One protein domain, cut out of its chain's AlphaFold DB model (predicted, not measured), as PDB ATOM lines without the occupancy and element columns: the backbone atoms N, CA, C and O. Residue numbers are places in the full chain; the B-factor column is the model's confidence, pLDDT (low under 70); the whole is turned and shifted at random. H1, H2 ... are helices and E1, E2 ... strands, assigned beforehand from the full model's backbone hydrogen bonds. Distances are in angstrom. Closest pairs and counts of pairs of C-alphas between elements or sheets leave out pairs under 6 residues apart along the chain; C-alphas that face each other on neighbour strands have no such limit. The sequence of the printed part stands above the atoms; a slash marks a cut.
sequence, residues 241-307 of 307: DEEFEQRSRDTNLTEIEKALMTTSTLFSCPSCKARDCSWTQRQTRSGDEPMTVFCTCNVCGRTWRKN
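This is residues 241 to 307 of the 307 residues of an uncharacterized protein of Phytomonas sp. isolate EM1 (UniProt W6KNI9). A small, strongly twisted sheet of four strands, E1 to E4, forms the body, and one long helix, H1, leads into its edge strand E1 and sticks out from it as a free arm with residues 241 to 257. The links between E1 and E2 and between E3 and E4 lie at one end of the sheet, and the hairpin loop between E2 and E3 reaches out at the other. The printed part has 67 residues with one named helix and then four named strands, in the order H1, E1, E2, E3, E4 along the chain; the sheet's order is E1 - E2 - E3 - E4, all antiparallel, and the class is mixed, helices and strands. The whole is loose, with a radius of gyration of the C-alphas of 15.6 A, and flat, spanning 51 by 32 by 15 A, the arm making much of the length.

The inner strands E2, residues 277 to 282, and E3, residues 292 to 297, are antiparallel at 157 degrees and form a hairpin; N 278 and O 296 are 2.8 A apart and N 294 and O 280 also 2.8 A, within hydrogen-bond range. On the other side of E3, the edge strand E4, residues 303 to 306, is antiparallel to it at 145 degrees in a second hairpin, with N 306 and O 293 at 2.8 A. The other edge strand, E1, residues 262 to 264, is antiparallel to E2 at 126 degrees in a third hairpin, with N 264 and O 277 at 2.8 A. These strands form a meander, each the antiparallel neighbour of the one before, and E1 and E4 are apart. From edge to edge the strands' lines turn by 104 degrees. H1, residues 241 to 260, is not on the sheet, but only just, with 4 pairs of C-alphas within 10 A. It is only just apart from E2, closest 8.5 A, and apart from E3 and E4. In H1 every O i to N i+4 pair is within hydrogen-bond range.

H1 begins at C-alpha 241 (66.291, 51.721, -36.079) and runs 28.3 A to C-alpha 260 (48.407, 30.273, -31.502). E2 and E3 measure 16.3 A and 16.4 A, E4 10.1 A and E1 6.2 A. E4 ends at C-alpha 306 (39.689, 20.595, -18.288).

The C-alphas of Asp 241 and Asp 288, the two farthest apart, are 52.6 A apart. The printed part has no cut and ends at the chain's last residue, 307. The link from E1 to E2, residues 265 to 276, is long. Mean pLDDT of the printed part is 86.9; residue 260 alone is under 70.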
ATOM      1  N   ASP A 241      66.554  52.844 -35.180       91.31
ATOM      2  CA  ASP A 241      66.291  51.721 -36.079       91.31
ATOM      3  C   ASP A 241      66.257  50.390 -35.301       91.31
ATOM      4  O   ASP A 241      65.324  49.607 -35.467       91.31
ATOM      5  N   GLU A 242      67.206  50.165 -34.386       93.94
ATOM      6  CA  GLU A 242      67.246  48.998 -33.490       93.94
ATOM      7  C   GLU A 242      66.021  48.938 -32.565       93.94
ATOM      8  O   GLU A 242      65.391  47.891 -32.436       93.94
ATOM      9  N   GLU A 243      65.636  50.054 -31.944       91.56
ATOM     10  CA  GLU A 243      64.442  50.146 -31.096       91.56
ATOM     11  C   GLU A 243      63.157  49.889 -31.892       91.56
ATOM     12  O   GLU A 243      62.233  49.231 -31.402       91.56
ATOM     13  N   PHE A 244      63.081  50.404 -33.120       91.25
ATOM     14  CA  PHE A 244      61.956  50.165 -34.016       91.25
ATOM     15  C   PHE A 244      61.871  48.690 -34.410       91.25
ATOM     16  O   PHE A 244      60.797  48.090 -34.340       91.25
ATOM     17  N   GLU A 245      63.001  48.088 -34.771       92.19
ATOM     18  CA  GLU A 245      63.079  46.681 -35.139       92.19
ATOM     19  C   GLU A 245      62.753  45.776 -33.947       92.19
ATOM     20  O   GLU A 245      61.996  44.817 -34.086       92.19
ATOM     21  N   GLN A 246      63.240  46.112 -32.753       92.06
ATOM     22  CA  GLN A 246      62.920  45.391 -31.526       92.06
ATOM     23  C   GLN A 246      61.423  45.455 -31.219       92.06
ATOM     24  O   GLN A 246      60.787  44.422 -31.019       92.06
ATOM     25  N   ARG A 247      60.820  46.647 -31.288       90.25
ATOM     26  CA  ARG A 247      59.370  46.809 -31.117       90.25
ATOM     27  C   ARG A 247      58.586  46.029 -32.174       90.25
ATOM     28  O   ARG A 247      57.531  45.466 -31.875       90.25
ATOM     29  N   SER A 248      59.085  45.974 -33.407       88.56
ATOM     30  CA  SER A 248      58.483  45.166 -34.467       88.56
ATOM     31  C   SER A 248      58.567  43.670 -34.150       88.56
ATOM     32  O   SER A 248      57.571  42.962 -34.274       88.56
ATOM     33  N   ARG A 249      59.707  43.168 -33.671       88.06
ATOM     34  CA  ARG A 249      59.846  41.765 -33.248       88.06
ATOM     35  C   ARG A 249      58.897  41.416 -32.107       88.06
ATOM     36  O   ARG A 249      58.208  40.404 -32.195       88.06
ATOM     37  N   ASP A 250      58.814  42.269 -31.091       85.25
ATOM     38  CA  ASP A 250      57.950  42.044 -29.929       85.25
ATOM     39  C   ASP A 250      56.469  42.021 -30.338       85.25
ATOM     40  O   ASP A 250      55.719  41.133 -29.942       85.25
ATOM     41  N   THR A 251      56.046  42.957 -31.194       83.88
ATOM     42  CA  THR A 251      54.669  42.978 -31.717       83.88
ATOM     43  C   THR A 251      54.356  41.731 -32.538       83.88
ATOM     44  O   THR A 251      53.364  41.066 -32.243       83.88
ATOM     45  N   ASN A 252      55.227  41.339 -33.470       80.12
ATOM     46  CA  ASN A 252      55.070  40.097 -34.231       80.12
ATOM     47  C   ASN A 252      54.986  38.865 -33.314       80.12
ATOM     48  O   ASN A 252      54.129  38.011 -33.519       80.12
ATOM     49  N   LEU A 253      55.821  38.781 -32.275       76.50
ATOM     50  CA  LEU A 253      55.770  37.691 -31.298       76.50
ATOM     51  C   LEU A 253      54.409  37.666 -30.593       76.50
ATOM     52  O   LEU A 253      53.751  36.628 -30.581       76.50
ATOM     53  N   THR A 254      53.936  38.806 -30.085       76.56
ATOM     54  CA  THR A 254      52.619  38.867 -29.428       76.56
ATOM     55  C   THR A 254      51.466  38.532 -30.375       76.56
ATOM     56  O   THR A 254      50.464  37.960 -29.948       76.56
ATOM     57  N   GLU A 255      51.572  38.871 -31.661       79.00
ATOM     58  CA  GLU A 255      50.583  38.499 -32.675       79.00
ATOM     59  C   GLU A 255      50.608  36.996 -32.954       79.00
ATOM     60  O   GLU A 255      49.545  36.379 -33.031       79.00
ATOM     61  N   ILE A 256      51.795  36.389 -33.021       75.81
ATOM     62  CA  ILE A 256      51.958  34.938 -33.140       75.81
ATOM     63  C   ILE A 256      51.373  34.232 -31.912       75.81
ATOM     64  O   ILE A 256      50.603  33.291 -32.067       75.81
ATOM     65  N   GLU A 257      51.662  34.695 -30.695       75.06
ATOM     66  CA  GLU A 257      51.082  34.134 -29.467       75.06
ATOM     67  C   GLU A 257      49.554  34.216 -29.469       75.06
ATOM     68  O   GLU A 257      48.876  33.230 -29.172       75.06
ATOM     69  N   LYS A 258      48.995  35.362 -29.874       72.44
ATOM     70  CA  LYS A 258      47.546  35.530 -30.028       72.44
ATOM     71  C   LYS A 258      46.964  34.624 -31.112       72.44
ATOM     72  O   LYS A 258      45.852  34.142 -30.933       72.44
ATOM     73  N   ALA A 259      47.680  34.384 -32.209       70.81
ATOM     74  CA  ALA A 259      47.237  33.490 -33.277       70.81
ATOM     75  C   ALA A 259      47.289  32.010 -32.863       70.81
ATOM     76  O   ALA A 259      46.412  31.232 -33.234       70.81
ATOM     77  N   LEU A 260      48.292  31.619 -32.070       69.44
ATOM     78  CA  LEU A 260      48.407  30.273 -31.502       69.44
ATOM     79  C   LEU A 260      47.343  30.014 -30.425       69.44
ATOM     80  O   LEU A 260      46.899  28.879 -30.239       69.44
ATOM     81  N   MET A 261      46.913  31.056 -29.716       71.25
ATOM     82  CA  MET A 261      45.830  30.978 -28.746       71.25
ATOM     83  C   MET A 261      44.475  31.011 -29.459       71.25
ATOM     84  O   MET A 261      43.949  32.060 -29.819       71.25
ATOM     85  N   THR A 262      43.858  29.839 -29.623       74.12
ATOM     86  CA  THR A 262      42.489  29.762 -30.147       74.12
ATOM     87  C   THR A 262      41.523  30.325 -29.106       74.12
ATOM     88  O   THR A 262      41.241  29.684 -28.089       74.12
ATOM     89  N   THR A 263      41.009  31.529 -29.354       80.31
ATOM     90  CA  THR A 263      39.916  32.100 -28.562       80.31
ATOM     91  C   THR A 263      38.641  31.306 -28.840       80.31
ATOM     92  O   THR A 263      38.280  31.035 -29.984       80.31
ATOM     93  N   SER A 264      37.972  30.848 -27.786       80.50
ATOM     94  CA  SER A 264      36.762  30.039 -27.905       80.50
ATOM     95  C   SER A 264      35.740  30.436 -26.854       80.50
ATOM     96  O   SER A 264      36.093  30.780 -25.729       80.50
ATOM     97  N   THR A 265      34.466  30.290 -27.203       86.06
ATOM     98  CA  THR A 265      33.331  30.448 -26.285       86.06
ATOM     99  C   THR A 265      32.876  29.127 -25.658       86.06
ATOM    100  O   THR A 265      31.865  29.085 -24.955       86.06
ATOM    101  N   LEU A 266      33.623  28.042 -25.910       86.69
ATOM    102  CA  LEU A 266      33.299  26.676 -25.487       86.69
ATOM    103  C   LEU A 266      33.454  26.477 -23.975       86.69
ATOM    104  O   LEU A 266      32.756  25.658 -23.378       86.69
ATOM    105  N   PHE A 267      34.351  27.235 -23.342       89.38
ATOM    106  CA  PHE A 267      34.663  27.105 -21.923       89.38
ATOM    107  C   PHE A 267      34.161  28.316 -21.134       89.38
ATOM    108  O   PHE A 267      34.298  29.457 -21.561       89.38
ATOM    109  N   SER A 268      33.595  28.067 -19.951       93.19
ATOM    110  CA  SER A 268      33.198  29.114 -19.005       93.19
ATOM    111  C   SER A 268      34.234  29.226 -17.894       93.19
ATOM    112  O   SER A 268      34.563  28.227 -17.255       93.19
ATOM    113  N   CYS A 269      34.706  30.443 -17.620       94.19
ATOM    114  CA  CYS A 269      35.647  30.685 -16.536       94.19
ATOM    115  C   CYS A 269      35.026  30.324 -15.171       94.19
ATOM    116  O   CYS A 269      33.944  30.818 -14.847       94.19
ATOM    117  N   PRO A 270      35.708  29.541 -14.316       93.69
ATOM    118  CA  PRO A 270      35.197  29.200 -12.987       93.69
ATOM    119  C   PRO A 270      35.222  30.380 -12.000       93.69
ATOM    120  O   PRO A 270      34.554  30.324 -10.973       93.69
ATOM    121  N   SER A 271      35.988  31.441 -12.287       94.56
ATOM    122  CA  SER A 271      36.100  32.624 -11.420       94.56
ATOM    123  C   SER A 271      35.065  33.692 -11.762       94.56
ATOM    124  O   SER A 271      34.251  34.054 -10.921       94.56
ATOM    125  N   CYS A 272      35.094  34.202 -12.996       94.62
ATOM    126  CA  CYS A 272      34.263  35.333 -13.416       94.62
ATOM    127  C   CYS A 272      33.068  34.928 -14.291       94.62
ATOM    128  O   CYS A 272      32.277  35.789 -14.659       94.62
ATOM    129  N   LYS A 273      32.931  33.638 -14.640       92.88
ATOM    130  CA  LYS A 273      31.867  33.087 -15.506       92.88
ATOM    131  C   LYS A 273      31.821  33.651 -16.934       92.88
ATOM    132  O   LYS A 273      30.912  33.314 -17.690       92.88
ATOM    133  N   ALA A 274      32.804  34.456 -17.338       92.62
ATOM    134  CA  ALA A 274      32.958  34.873 -18.726       92.62
ATOM    135  C   ALA A 274      33.299  33.667 -19.616       92.62
ATOM    136  O   ALA A 274      33.991  32.743 -19.182       92.62
ATOM    137  N   ARG A 275      32.819  33.689 -20.863       91.19
ATOM    138  CA  ARG A 275      33.088  32.640 -21.862       91.19
ATOM    139  C   ARG A 275      34.237  32.966 -22.808       91.19
ATOM    140  O   ARG A 275      34.582  32.128 -23.620       91.19
ATOM    141  N   ASP A 276      34.839  34.146 -22.700       90.38
ATOM    142  CA  ASP A 276      36.015  34.504 -23.492       90.38
ATOM    143  C   ASP A 276      37.267  33.826 -22.909       90.38
ATOM    144  O   ASP A 276      37.865  34.295 -21.929       90.38
ATOM    145  N   CYS A 277      37.584  32.648 -23.453       91.38
ATOM    146  CA  CYS A 277      38.668  31.797 -22.981       91.38
ATOM    147  C   CYS A 277      39.516  31.291 -24.148       91.38
ATOM    148  O   CYS A 277      39.000  30.772 -25.138       91.38
ATOM    149  N   SER A 278      40.831  31.361 -23.986       90.88
ATOM    150  CA  SER A 278      41.796  30.756 -24.900       90.88
ATOM    151  C   SER A 278      42.146  29.351 -24.421       90.88
ATOM    152  O   SER A 278      42.353  29.153 -23.220       90.88
ATOM    153  N   TRP A 279      42.215  28.369 -25.319       89.94
ATOM    154  CA  TRP A 279      42.545  26.990 -24.948       89.94
ATOM    155  C   TRP A 279      43.677  26.406 -25.790       89.94
ATOM    156  O   TRP A 279      43.864  26.763 -26.949       89.94
ATOM    157  N   THR A 280      44.430  25.487 -25.186       88.94
ATOM    158  CA  THR A 280      45.481  24.701 -25.844       88.94
ATOM    159  C   THR A 280      45.418  23.260 -25.359       88.94
ATOM    160  O   THR A 280      45.285  23.019 -24.158       88.94
ATOM    161  N   GLN A 281      45.533  22.296 -26.265       89.00
ATOM    162  CA  GLN A 281      45.580  20.873 -25.928       89.00
ATOM    163  C   GLN A 281      47.030  20.406 -25.797       89.00
ATOM    164  O   GLN A 281      47.863  20.701 -26.653       89.00
ATOM    165  N   ARG A 282      47.345  19.685 -24.716       88.38
ATOM    166  CA  ARG A 282      48.652  19.042 -24.524       88.38
ATOM    167  C   ARG A 282      48.458  17.629 -23.987       88.38
ATOM    168  O   ARG A 282      47.722  17.425 -23.020       88.38
ATOM    169  N   GLN A 283      49.148  16.659 -24.583       90.31
ATOM    170  CA  GLN A 283      49.219  15.311 -24.028       90.31
ATOM    171  C   GLN A 283      50.116  15.352 -22.790       90.31
ATOM    172  O   GLN A 283      51.294  15.680 -22.885       90.31
ATOM    173  N   THR A 284      49.552  15.077 -21.615       85.12
ATOM    174  CA  THR A 284      50.302  15.091 -20.342       85.12
ATOM    175  C   THR A 284      50.268  13.751 -19.616       85.12
ATOM    176  O   THR A 284      50.797  13.632 -18.513       85.12
ATOM    177  N   ARG A 285      49.633  12.747 -20.228       85.44
ATOM    178  CA  ARG A 285      49.394  11.417 -19.669       85.44
ATOM    179  C   ARG A 285      49.683  10.350 -20.723       85.44
ATOM    180  O   ARG A 285      49.777  10.666 -21.912       85.44
ATOM    181  N   SER A 286      49.875   9.112 -20.279       84.38
ATOM    182  CA  SER A 286      50.094   7.942 -21.136       84.38
ATOM    183  C   SER A 286      48.981   7.786 -22.183       84.38
ATOM    184  O   SER A 286      47.907   8.369 -22.058       84.38
ATOM    185  N   GLY A 287      49.256   7.016 -23.239       81.38
ATOM    186  CA  GLY A 287      48.406   6.916 -24.436       81.38
ATOM    187  C   GLY A 287      46.984   6.383 -24.223       81.38
ATOM    188  O   GLY A 287      46.185   6.457 -25.149       81.38
ATOM    189  N   ASP A 288      46.662   5.892 -23.026       88.69
ATOM    190  CA  ASP A 288      45.331   5.383 -22.679       88.69
ATOM    191  C   ASP A 288      44.348   6.489 -22.254       88.69
ATOM    192  O   ASP A 288      43.144   6.248 -22.174       88.69
ATOM    193  N   GLU A 289      44.831   7.713 -22.002       82.56
ATOM    194  CA  GLU A 289      43.988   8.854 -21.634       82.56
ATOM    195  C   GLU A 289      43.942   9.927 -22.739       82.56
ATOM    196  O   GLU A 289      44.968  10.226 -23.369       82.56
ATOM    197  N   PRO A 290      42.768  10.554 -22.973       82.19
ATOM    198  CA  PRO A 290      42.628  11.605 -23.972       82.19
ATOM    199  C   PRO A 290      43.452  12.843 -23.596       82.19
ATOM    200  O   PRO A 290      43.774  13.090 -22.430       82.19
ATOM    201  N   MET A 291      43.771  13.661 -24.599       88.88
ATOM    202  CA  MET A 291      44.556  14.879 -24.408       88.88
ATOM    203  C   MET A 291      43.949  15.824 -23.364       88.88
ATOM    204  O   MET A 291      42.738  16.039 -23.311       88.88
ATOM    205  N   THR A 292      44.803  16.448 -22.554       91.44
ATOM    206  CA  THR A 292      44.364  17.413 -21.543       91.44
ATOM    207  C   THR A 292      44.194  18.792 -22.170       91.44
ATOM    208  O   THR A 292      45.108  19.305 -22.823       91.44
ATOM    209  N   VAL A 293      43.045  19.429 -21.938       91.00
ATOM    210  CA  VAL A 293      42.792  20.804 -22.383       91.00
ATOM    211  C   VAL A 293      43.211  21.782 -21.284       91.00
ATOM    212  O   VAL A 293      42.747  21.703 -20.145       91.00
ATOM    213  N   PHE A 294      44.079  22.729 -21.621       91.44
ATOM    214  CA  PHE A 294      44.452  23.853 -20.768       91.44
ATOM    215  C   PHE A 294      43.695  25.092 -21.229       91.44
ATOM    216  O   PHE A 294      43.829  25.494 -22.382       91.44
ATOM    217  N   CYS A 295      42.918  25.698 -20.334       92.25
ATOM    218  CA  CYS A 295      42.124  26.887 -20.616       92.25
ATOM    219  C   CYS A 295      42.650  28.083 -19.818       92.25
ATOM    220  O   CYS A 295      42.994  27.954 -18.642       92.25
ATOM    221  N   THR A 296      42.650  29.254 -20.444       92.12
ATOM    222  CA  THR A 296      43.003  30.544 -19.847       92.12
ATOM    223  C   THR A 296      41.861  31.518 -20.093       92.12
ATOM    224  O   THR A 296      41.433  31.694 -21.231       92.12
ATOM    225  N   CYS A 297      41.337  32.149 -19.044       92.62
ATOM    226  CA  CYS A 297      40.311  33.176 -19.200       92.62
ATOM    227  C   CYS A 297      40.949  34.495 -19.641       92.62
ATOM    228  O   CYS A 297      41.802  35.022 -18.929       92.62
ATOM    229  N   ASN A 298      40.475  35.065 -20.749       90.44
ATOM    230  CA  ASN A 298      40.985  36.330 -21.284       90.44
ATOM    231  C   ASN A 298      40.499  37.553 -20.477       90.44
ATOM    232  O   ASN A 298      41.074  38.629 -20.583       90.44
ATOM    233  N   VAL A 299      39.471  37.384 -19.630       90.69
ATOM    234  CA  VAL A 299      38.893  38.463 -18.803       90.69
ATOM    235  C   VAL A 299      39.561  38.577 -17.432       90.69
ATOM    236  O   VAL A 299      39.881  39.677 -16.998       90.69
ATOM    237  N   CYS A 300      39.750  37.461 -16.717       92.75
ATOM    238  CA  CYS A 300      40.308  37.477 -15.356       92.75
ATOM    239  C   CYS A 300      41.687  36.808 -15.236       92.75
ATOM    240  O   CYS A 300      42.174  36.632 -14.122       92.75
ATOM    241  N   GLY A 301      42.278  36.352 -16.346       90.12
ATOM    242  CA  GLY A 301      43.613  35.740 -16.389       90.12
ATOM    243  C   GLY A 301      43.735  34.366 -15.720       90.12
ATOM    244  O   GLY A 301      44.828  33.814 -15.645       90.12
ATOM    245  N   ARG A 302      42.638  33.786 -15.211       93.00
ATOM    246  CA  ARG A 302      42.686  32.499 -14.502       93.00
ATOM    247  C   ARG A 302      42.957  31.359 -15.479       93.00
ATOM    248  O   ARG A 302      42.231  31.220 -16.461       93.00
ATOM    249  N   THR A 303      43.927  30.512 -15.155       92.31
ATOM    250  CA  THR A 303      44.249  29.283 -15.889       92.31
ATOM    251  C   THR A 303      43.696  28.053 -15.163       92.31
ATOM    252  O   THR A 303      43.684  27.996 -13.930       92.31
ATOM    253  N   TRP A 304      43.179  27.070 -15.904       92.94
ATOM    254  CA  TRP A 304      42.723  25.789 -15.349       92.94
ATOM    255  C   TRP A 304      42.830  24.651 -16.368       92.94
ATOM    256  O   TRP A 304      42.930  24.872 -17.574       92.94
ATOM    257  N   ARG A 305      42.807  23.412 -15.869       91.19
ATOM    258  CA  ARG A 305      42.763  22.199 -16.694       91.19
ATOM    259  C   ARG A 305      41.330  21.703 -16.813       91.19
ATOM    260  O   ARG A 305      40.604  21.688 -15.817       91.19
ATOM    261  N   LYS A 306      40.943  21.286 -18.013       84.94
ATOM    262  CA  LYS A 306      39.689  20.595 -18.288       84.94
ATOM    263  C   LYS A 306      40.034  19.191 -18.791       84.94
ATOM    264  O   LYS A 306      40.549  19.043 -19.899       84.94
ATOM    265  N   ASN A 307      39.807  18.210 -17.920       73.44
ATOM    266  CA  ASN A 307      39.753  16.795 -18.278       73.44
ATOM    267  C   ASN A 307      38.339  16.442 -18.744       73.44
ATOM    268  O   ASN A 307      37.386  17.139 -18.300       73.44
TER     269      ASN A 307